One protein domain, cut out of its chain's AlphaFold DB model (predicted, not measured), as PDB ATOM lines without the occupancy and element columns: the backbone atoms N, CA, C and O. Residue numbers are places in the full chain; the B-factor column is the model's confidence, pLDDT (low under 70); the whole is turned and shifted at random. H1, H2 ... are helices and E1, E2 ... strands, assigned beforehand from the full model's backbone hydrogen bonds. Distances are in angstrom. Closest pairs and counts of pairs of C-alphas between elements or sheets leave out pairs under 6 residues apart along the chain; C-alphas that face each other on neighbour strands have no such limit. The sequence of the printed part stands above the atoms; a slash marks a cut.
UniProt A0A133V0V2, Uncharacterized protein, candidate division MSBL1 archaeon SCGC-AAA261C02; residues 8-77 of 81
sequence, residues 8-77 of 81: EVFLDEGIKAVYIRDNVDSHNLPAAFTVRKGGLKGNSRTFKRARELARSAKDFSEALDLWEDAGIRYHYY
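AT A GLANCE: This is residues 8 to 77 of the 81 residues of an uncharacterized protein of candidate division MSBL1 archaeon SCGC-AAA261C02 (UniProt A0A133V0V2). A hairpin of two helices, H1 and H2, covers one face of a small three-stranded sheet, making two layers, with no named element over the other face. After H2 the last residues fold back to the sheet, where residues 75 to 76 pair antiparallel with residues 31 to 32 of edge strand E3. The 70 printed residues run E1, E2, E3, H1, H2; the strands form a meander in that order, each the antiparallel neighbour of the one before. The class is mixed, and the whole is compact, with a radius of gyration of the C-alphas of 11.5 A, and elongated, spanning 35 by 21 by 16 A.

HOW THE PARTS SIT: E1, residues 8 to 12, and E2, residues 17 to 22, form an antiparallel hairpin, with N 10 and O 19 within hydrogen-bond range at 3.0 A. E2 forms another with E3, residues 31 to 34; N 18 and O 33 are 2.8 A apart. H1, residues 44 to 56, runs along the strands at a height over the sheet of 9.1 A. It lies over E2 alone, but only just: 8 of its C-alphas fall on E2 and 2 on E1. Its closest C-alphas to E2 are those of Arg 51 and Val 18, 6.1 A apart. H2, residues 60 to 69, lies on the same face, over E2 and E3, at a height of 10.1 A. H1 and H2 touch in a helical hairpin, at a steep tilt of 41 degrees, opposite ways; the closest C-alphas, of Ala 54 and Ala 63, are 4.8 A apart. In both helices every O i to N i+4 pair is within hydrogen-bond range.

IN THESE COORDINATES: E1 begins at C-alpha 8, (184.392, 228.857, 107.590). E2 measures 16.6 A, H1 18.4 A and H2 14.5 A, ending at C-alpha 69, (188.065, 240.014, 123.834).

THE WHOLE: The farthest C-alphas, of Val 24 and Leu 40, are 35.2 A apart. The printed part has no cut and no long link. Confidence is under 70 at residues 26 to 27, 36 to 42 and 77.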
ATOM      1  N   GLU A   8     185.655 229.565 107.348       88.12
ATOM      2  CA  GLU A   8     184.392 228.857 107.590       88.12
ATOM      3  C   GLU A   8     184.133 228.677 109.094       88.12
ATOM      4  O   GLU A   8     185.055 228.402 109.868       88.12
ATOM      5  N   VAL A   9     182.860 228.767 109.500       89.25
ATOM      6  CA  VAL A   9     182.402 228.469 110.869       89.25
ATOM      7  C   VAL A   9     181.466 227.264 110.870       89.25
ATOM      8  O   VAL A   9     180.340 227.345 110.372       89.25
ATOM      9  N   PHE A  10     181.872 226.174 111.523       89.62
ATOM     10  CA  PHE A  10     181.059 224.962 111.681       89.62
ATOM     11  C   PHE A  10     180.750 224.663 113.151       89.62
ATOM     12  O   PHE A  10     181.433 225.124 114.065       89.62
ATOM     13  N   LEU A  11     179.659 223.935 113.390       89.38
ATOM     14  CA  LEU A  11     179.108 223.695 114.724       89.38
ATOM     15  C   LEU A  11     178.949 222.195 114.971       89.38
ATOM     16  O   LEU A  11     178.461 221.480 114.100       89.38
ATOM     17  N   ASP A  12     179.269 221.747 116.182       84.94
ATOM     18  CA  ASP A  12     178.882 220.427 116.687       84.94
ATOM     19  C   ASP A  12     177.925 220.609 117.869       84.94
ATOM     20  O   ASP A  12     178.326 220.976 118.974       84.94
ATOM     21  N   GLU A  13     176.634 220.371 117.639       79.56
ATOM     22  CA  GLU A  13     175.582 220.496 118.659       79.56
ATOM     23  C   GLU A  13     175.631 219.365 119.708       79.56
ATOM     24  O   GLU A  13     175.182 219.551 120.843       79.56
ATOM     25  N   GLY A  14     176.208 218.203 119.375       77.75
ATOM     26  CA  GLY A  14     176.310 217.045 120.269       77.75
ATOM     27  C   GLY A  14     177.284 217.280 121.424       77.75
ATOM     28  O   GLY A  14     177.025 216.894 122.573       77.75
ATOM     29  N   ILE A  15     178.386 217.979 121.150       76.38
ATOM     30  CA  ILE A  15     179.352 218.408 122.173       76.38
ATOM     31  C   ILE A  15     179.322 219.914 122.459       76.38
ATOM     32  O   ILE A  15     180.050 220.363 123.348       76.38
ATOM     33  N   LYS A  16     178.442 220.666 121.786       82.44
ATOM     34  CA  LYS A  16     178.351 222.134 121.829       82.44
ATOM     35  C   LYS A  16     179.709 222.783 121.571       82.44
ATOM     36  O   LYS A  16     180.278 223.433 122.453       82.44
ATOM     37  N   ALA A  17     180.224 222.575 120.367       86.12
ATOM     38  CA  ALA A  17     181.469 223.159 119.903       86.12
ATOM     39  C   ALA A  17     181.239 224.109 118.724       86.12
ATOM     40  O   ALA A  17     180.397 223.851 117.863       86.12
ATOM     41  N   VAL A  18     181.971 225.217 118.719       90.25
ATOM     42  CA  VAL A  18     182.059 226.155 117.598       90.25
ATOM     43  C   VAL A  18     183.471 226.055 117.060       90.25
ATOM     44  O   VAL A  18     184.423 226.177 117.827       90.25
ATOM     45  N   TYR A  19     183.597 225.839 115.762       90.50
ATOM     46  CA  TYR A  19     184.875 225.735 115.086       90.50
ATOM     47  C   TYR A  19     185.017 226.853 114.065       90.50
ATOM     48  O   TYR A  19     184.047 227.189 113.388       90.50
ATOM     49  N   ILE A  20     186.227 227.380 113.941       90.31
ATOM     50  CA  ILE A  20     186.626 228.353 112.930       90.31
ATOM     51  C   ILE A  20     187.785 227.725 112.157       90.31
ATOM     52  O   ILE A  20     188.751 227.262 112.767       90.31
ATOM     53  N   ARG A  21     187.691 227.675 110.828       89.06
ATOM     54  CA  ARG A  21     188.762 227.194 109.948       89.06
ATOM     55  C   ARG A  21     189.133 228.273 108.947       89.06
ATOM     56  O   ARG A  21     188.254 228.838 108.304       89.06
ATOM     57  N   ASP A  22     190.428 228.495 108.795       86.75
ATOM     58  CA  ASP A  22     190.987 229.283 107.706       86.75
ATOM     59  C   ASP A  22     190.989 228.442 106.414       86.75
ATOM     60  O   ASP A  22     191.500 227.321 106.393       86.75
ATOM     61  N   ASN A  23     190.356 228.941 105.350       82.81
ATOM     62  CA  ASN A  23     190.316 228.258 104.052       82.81
ATOM     63  C   ASN A  23     191.443 228.720 103.113       82.81
ATOM     64  O   ASN A  23     191.618 228.130 102.042       82.81
ATOM     65  N   VAL A  24     192.169 229.780 103.481       79.88
ATOM     66  CA  VAL A  24     193.289 230.342 102.720       79.88
ATOM     67  C   VAL A  24     194.589 229.644 103.104       79.88
ATOM     68  O   VAL A  24     195.346 229.254 102.214       79.88
ATOM     69  N   ASP A  25     194.822 229.436 104.401       74.88
ATOM     70  CA  ASP A  25     195.993 228.715 104.898       74.88
ATOM     71  C   ASP A  25     195.624 227.338 105.460       74.88
ATOM     72  O   ASP A  25     195.147 227.193 106.584       74.88
ATOM     73  N   SER A  26     195.912 226.289 104.688       66.81
ATOM     74  CA  SER A  26     195.702 224.902 105.116       66.81
ATOM     75  C   SER A  26     196.605 224.458 106.274       66.81
ATOM     76  O   SER A  26     196.384 223.379 106.820       66.81
ATOM     77  N   HIS A  27     197.632 225.238 106.634       68.31
ATOM     78  CA  HIS A  27     198.471 224.979 107.807       68.31
ATOM     79  C   HIS A  27     197.856 225.534 109.096       68.31
ATOM     80  O   HIS A  27     198.241 225.092 110.182       68.31
ATOM     81  N   ASN A  28     196.890 226.456 109.001       70.88
ATOM     82  CA  ASN A  28     196.170 226.949 110.165       70.88
ATOM     83  C   ASN A  28     195.227 225.865 110.682       70.88
ATOM     84  O   ASN A  28     194.230 225.489 110.060       70.88
ATOM     85  N   LEU A  29     195.559 225.350 111.866       74.31
ATOM     86  CA  LEU A  29     194.708 224.396 112.553       74.31
ATOM     87  C   LEU A  29     193.369 225.065 112.895       74.31
ATOM     88  O   LEU A  29     193.365 226.187 113.405       74.31
ATOM     89  N   PRO A  30     192.230 224.385 112.681       80.50
ATOM     90  CA  PRO A  30     190.942 224.904 113.106       80.50
ATOM     91  C   PRO A  30     190.948 225.262 114.595       80.50
ATOM     92  O   PRO A  30     191.358 224.458 115.435       80.50
ATOM     93  N   ALA A  31     190.456 226.446 114.935       84.75
ATOM     94  CA  ALA A  31     190.255 226.853 116.316       84.75
ATOM     95  C   ALA A  31     188.881 226.380 116.790       84.75
ATOM     96  O   ALA A  31     187.870 226.605 116.126       84.75
ATOM     97  N   ALA A  32     188.832 225.723 117.944       86.38
ATOM     98  CA  ALA A  32     187.611 225.175 118.509       86.38
ATOM     99  C   ALA A  32     187.332 225.766 119.892       86.38
ATOM    100  O   ALA A  32     188.116 225.606 120.832       86.38
ATOM    101  N   PHE A  33     186.165 226.380 120.045       84.50
ATOM    102  CA  PHE A  33     185.564 226.638 121.343       84.50
ATOM    103  C   PHE A  33     184.647 225.471 121.704       84.50
ATOM    104  O   PHE A  33     183.694 225.179 120.985       84.50
ATOM    105  N   THR A  34     184.896 224.815 122.838       81.50
ATOM    106  CA  THR A  34     184.051 223.719 123.333       81.50
ATOM    107  C   THR A  34     183.470 224.063 124.695       81.50
ATOM    108  O   THR A  34     184.129 224.592 125.588       81.50
ATOM    109  N   VAL A  35     182.200 223.725 124.885       71.12
ATOM    110  CA  VAL A  35     181.435 224.083 126.084       71.12
ATOM    111  C   VAL A  35     181.572 223.009 127.186       71.12
ATOM    112  O   VAL A  35     180.831 223.011 128.170       71.12
ATOM    113  N   ARG A  36     182.533 222.078 127.071       59.88
ATOM    114  CA  ARG A  36     182.722 220.968 128.021       59.88
ATOM    115  C   ARG A  36     183.903 221.197 128.966       59.88
ATOM    116  O   ARG A  36     185.057 221.098 128.574       59.88
ATOM    117  N   LYS A  37     183.593 221.344 130.257       52.09
ATOM    118  CA  LYS A  37     184.528 221.077 131.361       52.09
ATOM    119  C   LYS A  37     183.938 219.952 132.222       52.09
ATOM    120  O   LYS A  37     182.929 220.157 132.890       52.09
ATOM    121  N   GLY A  38     184.516 218.749 132.159       53.72
ATOM    122  CA  GLY A  38     184.270 217.664 133.128       53.72
ATOM    123  C   GLY A  38     182.822 217.169 133.298       53.72
ATOM    124  O   GLY A  38     182.436 216.838 134.411       53.72
ATOM    125  N   GLY A  39     182.001 217.134 132.240       50.31
ATOM    126  CA  GLY A  39     180.623 216.610 132.315       50.31
ATOM    127  C   GLY A  39     179.548 217.625 132.728       50.31
ATOM    128  O   GLY A  39     178.361 217.302 132.702       50.31
ATOM    129  N   LEU A  40     179.918 218.875 133.024       51.72
ATOM    130  CA  LEU A  40     178.950 219.958 133.192       51.72
ATOM    131  C   LEU A  40     178.514 220.484 131.816       51.72
ATOM    132  O   LEU A  40     179.350 220.858 130.991       51.72
ATOM    133  N   LYS A  41     177.195 220.521 131.572       55.19
ATOM    134  CA  LYS A  41     176.583 221.228 130.433       55.19
ATOM    135  C   LYS A  41     177.024 222.688 130.515       55.19
ATOM    136  O   LYS A  41     176.486 223.443 131.323       55.19
ATOM    137  N   GLY A  42     178.004 223.096 129.717       59.44
ATOM    138  CA  GLY A  42     178.389 224.495 129.719       59.44
ATOM    139  C   GLY A  42     177.267 225.384 129.173       59.44
ATOM    140  O   GLY A  42     176.284 224.940 128.561       59.44
ATOM    141  N   ASN A  43     177.399 226.665 129.484       71.81
ATOM    142  CA  ASN A  43     176.341 227.647 129.351       71.81
ATOM    143  C   ASN A  43     175.939 227.850 127.879       71.81
ATOM    144  O   ASN A  43     176.736 228.319 127.067       71.81
ATOM    145  N   SER A  44     174.677 227.557 127.541       76.44
ATOM    146  CA  SER A  44     174.131 227.775 126.192       76.44
ATOM    147  C   SER A  44     174.264 229.229 125.718       76.44
ATOM    148  O   SER A  44     174.352 229.466 124.517       76.44
ATOM    149  N   ARG A  45     174.318 230.207 126.636       83.25
ATOM    150  CA  ARG A  45     174.568 231.615 126.287       83.25
ATOM    151  C   ARG A  45     175.979 231.824 125.748       83.25
ATOM    152  O   ARG A  45     176.138 232.559 124.785       83.25
ATOM    153  N   THR A  46     176.982 231.162 126.325       84.75
ATOM    154  CA  THR A  46     178.370 231.254 125.852       84.75
ATOM    155  C   THR A  46     178.528 230.585 124.491       84.75
ATOM    156  O   THR A  46     179.177 231.151 123.626       84.75
ATOM    157  N   PHE A  47     177.864 229.446 124.261       86.06
ATOM    158  CA  PHE A  47     177.817 228.808 122.939       86.06
ATOM    159  C   PHE A  47     177.228 229.733 121.869       86.06
ATOM    160  O   PHE A  47     177.841 229.957 120.828       86.06
ATOM    161  N   LYS A  48     176.056 230.314 122.156       88.75
ATOM    162  CA  LYS A  48     175.393 231.252 121.247       88.75
ATOM    163  C   LYS A  48     176.279 232.468 120.965       88.75
ATOM    164  O   LYS A  48     176.459 232.816 119.805       88.75
ATOM    165  N   ARG A  49     176.882 233.046 122.007       91.00
ATOM    166  CA  ARG A  49     177.795 234.188 121.884       91.00
ATOM    167  C   ARG A  49     179.036 233.852 121.051       91.00
ATOM    168  O   ARG A  49     179.365 234.614 120.156       91.00
ATOM    169  N   ALA A  50     179.690 232.716 121.303       90.56
ATOM    170  CA  ALA A  50     180.859 232.274 120.537       90.56
ATOM    171  C   ALA A  50     180.530 232.131 119.046       90.56
ATOM    172  O   ALA A  50     181.271 232.613 118.194       90.56
ATOM    173  N   ARG A  51     179.379 231.524 118.737       92.06
ATOM    174  CA  ARG A  51     178.875 231.392 117.368       92.06
ATOM    175  C   ARG A  51     178.598 232.747 116.714       92.06
ATOM    176  O   ARG A  51     178.925 232.917 115.546       92.06
ATOM    177  N   GLU A  52     177.942 233.665 117.420       94.38
ATOM    178  CA  GLU A  52     177.612 234.995 116.890       94.38
ATOM    179  C   GLU A  52     178.878 235.797 116.583       94.38
ATOM    180  O   GLU A  52     178.992 236.317 115.478       94.38
ATOM    181  N   LEU A  53     179.847 235.805 117.502       93.94
ATOM    182  CA  LEU A  53     181.134 236.484 117.324       93.94
ATOM    183  C   LEU A  53     181.936 235.905 116.156       93.94
ATOM    184  O   LEU A  53     182.405 236.651 115.304       93.94
ATOM    185  N   ALA A  54     182.024 234.573 116.074       91.69
ATOM    186  CA  ALA A  54     182.740 233.906 114.990       91.69
ATOM    187  C   ALA A  54     182.137 234.221 113.615       91.69
ATOM    188  O   ALA A  54     182.875 234.328 112.653       91.69
ATOM    189  N   ARG A  55     180.808 234.379 113.516       92.06
ATOM    190  CA  ARG A  55     180.118 234.702 112.253       92.06
ATOM    191  C   ARG A  55     180.118 236.187 111.902       92.06
ATOM    192  O   ARG A  55     179.872 236.520 110.750       92.06
ATOM    193  N   SER A  56     180.292 237.073 112.883       93.69
ATOM    194  CA  SER A  56     180.373 238.516 112.631       93.69
ATOM    195  C   SER A  56     181.746 238.965 112.139       93.69
ATOM    196  O   SER A  56     181.870 240.095 111.677       93.69
ATOM    197  N   ALA A  57     182.757 238.105 112.259       92.25
ATOM    198  CA  ALA A  57     184.105 238.369 111.790       92.25
ATOM    199  C   ALA A  57     184.186 238.383 110.256       92.25
ATOM    200  O   ALA A  57     183.455 237.665 109.566       92.25
ATOM    201  N   LYS A  58     185.102 239.186 109.721       89.62
ATOM    202  CA  LYS A  58     185.422 239.260 108.290       89.62
ATOM    203  C   LYS A  58     186.408 238.176 107.874       89.62
ATOM    204  O   LYS A  58     186.392 237.758 106.719       89.62
ATOM    205  N   ASP A  59     187.256 237.736 108.797       89.44
ATOM    206  CA  ASP A  59     188.273 236.720 108.566       89.44
ATOM    207  C   ASP A  59     188.564 235.888 109.825       89.44
ATOM    208  O   ASP A  59     188.003 236.109 110.901       89.44
ATOM    209  N   PHE A  60     189.441 234.896 109.661       89.12
ATOM    210  CA  PHE A  60     189.863 233.991 110.726       89.12
ATOM    211  C   PHE A  60     190.508 234.725 111.912       89.12
ATOM    212  O   PHE A  60     190.212 234.384 113.054       89.12
ATOM    213  N   SER A  61     191.354 235.729 111.658       90.12
ATOM    214  CA  SER A  61     192.086 236.435 112.718       90.12
ATOM    215  C   SER A  61     191.131 237.278 113.560       90.12
ATOM    216  O   SER A  61     191.126 237.159 114.782       90.12
ATOM    217  N   GLU A  62     190.234 238.030 112.914       92.75
ATOM    218  CA  GLU A  62     189.207 238.817 113.607       92.75
ATOM    219  C   GLU A  62     188.267 237.917 114.426       92.75
ATOM    220  O   GLU A  62     187.831 238.288 115.516       92.75
ATOM    221  N   ALA A  63     187.973 236.704 113.948       92.38
ATOM    222  CA  ALA A  63     187.149 235.757 114.693       92.38
ATOM    223  C   ALA A  63     187.820 235.294 116.000       92.38
ATOM    224  O   ALA A  63     187.128 235.126 117.010       92.38
ATOM    225  N   LEU A  64     189.146 235.112 115.996       91.50
ATOM    226  CA  LEU A  64     189.920 234.794 117.198       91.50
ATOM    227  C   LEU A  64     189.998 235.989 118.147       91.50
ATOM    228  O   LEU A  64     189.700 235.823 119.330       91.50
ATOM    229  N   ASP A  65     190.292 237.184 117.634       94.12
ATOM    230  CA  ASP A  65     190.358 238.414 118.432       94.12
ATOM    231  C   ASP A  65     189.031 238.663 119.170       94.12
ATOM    232  O   ASP A  65     189.004 238.871 120.384       94.12
ATOM    233  N   LEU A  66     187.897 238.517 118.473       94.75
ATOM    234  CA  LEU A  66     186.564 238.647 119.071       94.75
ATOM    235  C   LEU A  66     186.299 237.608 120.168       94.75
ATOM    236  O   LEU A  66     185.579 237.889 121.135       94.75
ATOM    237  N   TRP A  67     186.828 236.391 120.029       93.38
ATOM    238  CA  TRP A  67     186.743 235.376 121.078       93.38
ATOM    239  C   TRP A  67     187.601 235.742 122.287       93.38
ATOM    240  O   TRP A  67     187.104 235.657 123.414       93.38
ATOM    241  N   GLU A  68     188.838 236.189 122.081       90.94
ATOM    242  CA  GLU A  68     189.747 236.604 123.154       90.94
ATOM    243  C   GLU A  68     189.191 237.795 123.941       90.94
ATOM    244  O   GLU A  68     189.076 237.711 125.169       90.94
ATOM    245  N   ASP A  69     188.710 238.830 123.248       93.50
ATOM    246  CA  ASP A  69     188.065 240.014 123.834       93.50
ATOM    247  C   ASP A  69     186.805 239.660 124.637       93.50
ATOM    248  O   ASP A  69     186.475 240.283 125.653       93.50
ATOM    249  N   ALA A  70     186.081 238.622 124.213       88.81
ATOM    250  CA  ALA A  70     184.912 238.111 124.919       88.81
ATOM    251  C   ALA A  70     185.253 237.143 126.069       88.81
ATOM    252  O   ALA A  70     184.333 236.657 126.742       88.81
ATOM    253  N   GLY A  71     186.536 236.849 126.306       86.94
ATOM    254  CA  GLY A  71     187.010 235.895 127.312       86.94
ATOM    255  C   GLY A  71     186.715 234.430 126.965       86.94
ATOM    256  O   GLY A  71     186.633 233.578 127.858       86.94
ATOM    257  N   ILE A  72     186.508 234.126 125.685       87.62
ATOM    258  CA  ILE A  72     186.208 232.793 125.163       87.62
ATOM    259  C   ILE A  72     187.528 232.081 124.877       87.62
ATOM    260  O   ILE A  72     188.251 232.411 123.945       87.62
ATOM    261  N   ARG A  73     187.846 231.070 125.689       84.12
ATOM    262  CA  ARG A  73     189.046 230.250 125.484       84.12
ATOM    263  C   ARG A  73     188.801 229.201 124.411       84.12
ATOM    264  O   ARG A  73     187.879 228.400 124.552       84.12
ATOM    265  N   TYR A  74     189.657 229.163 123.403       86.56
ATOM    266  CA  TYR A  74     189.625 228.178 122.330       86.56
ATOM    267  C   TYR A  74     190.893 227.319 122.335       86.56
ATOM    268  O   TYR A  74     191.877 227.619 123.012       86.56
ATOM    269  N   HIS A  75     190.847 226.217 121.594       84.81
ATOM    270  CA  HIS A  75     191.974 225.318 121.391       84.81
ATOM    271  C   HIS A  75     192.173 225.092 119.896       84.81
ATOM    272  O   HIS A  75     191.202 224.843 119.183       84.81
ATOM    273  N   TYR A  76     193.419 225.135 119.434       82.69
ATOM    274  CA  TYR A  76     193.754 224.683 118.088       82.69
ATOM    275  C   TYR A  76     193.597 223.164 118.015       82.69
ATOM    276  O   TYR A  76     194.148 222.428 118.839       82.69
ATOM    277  N   TYR A  77     192.802 222.697 117.061       69.94
ATOM    278  CA  TYR A  77     192.491 221.290 116.872       69.94
ATOM    279  C   TYR A  77     193.293 220.746 115.694       69.94
ATOM    280  O   TYR A  77     193.062 221.122 114.547       69.94
TER     281      TYR A  77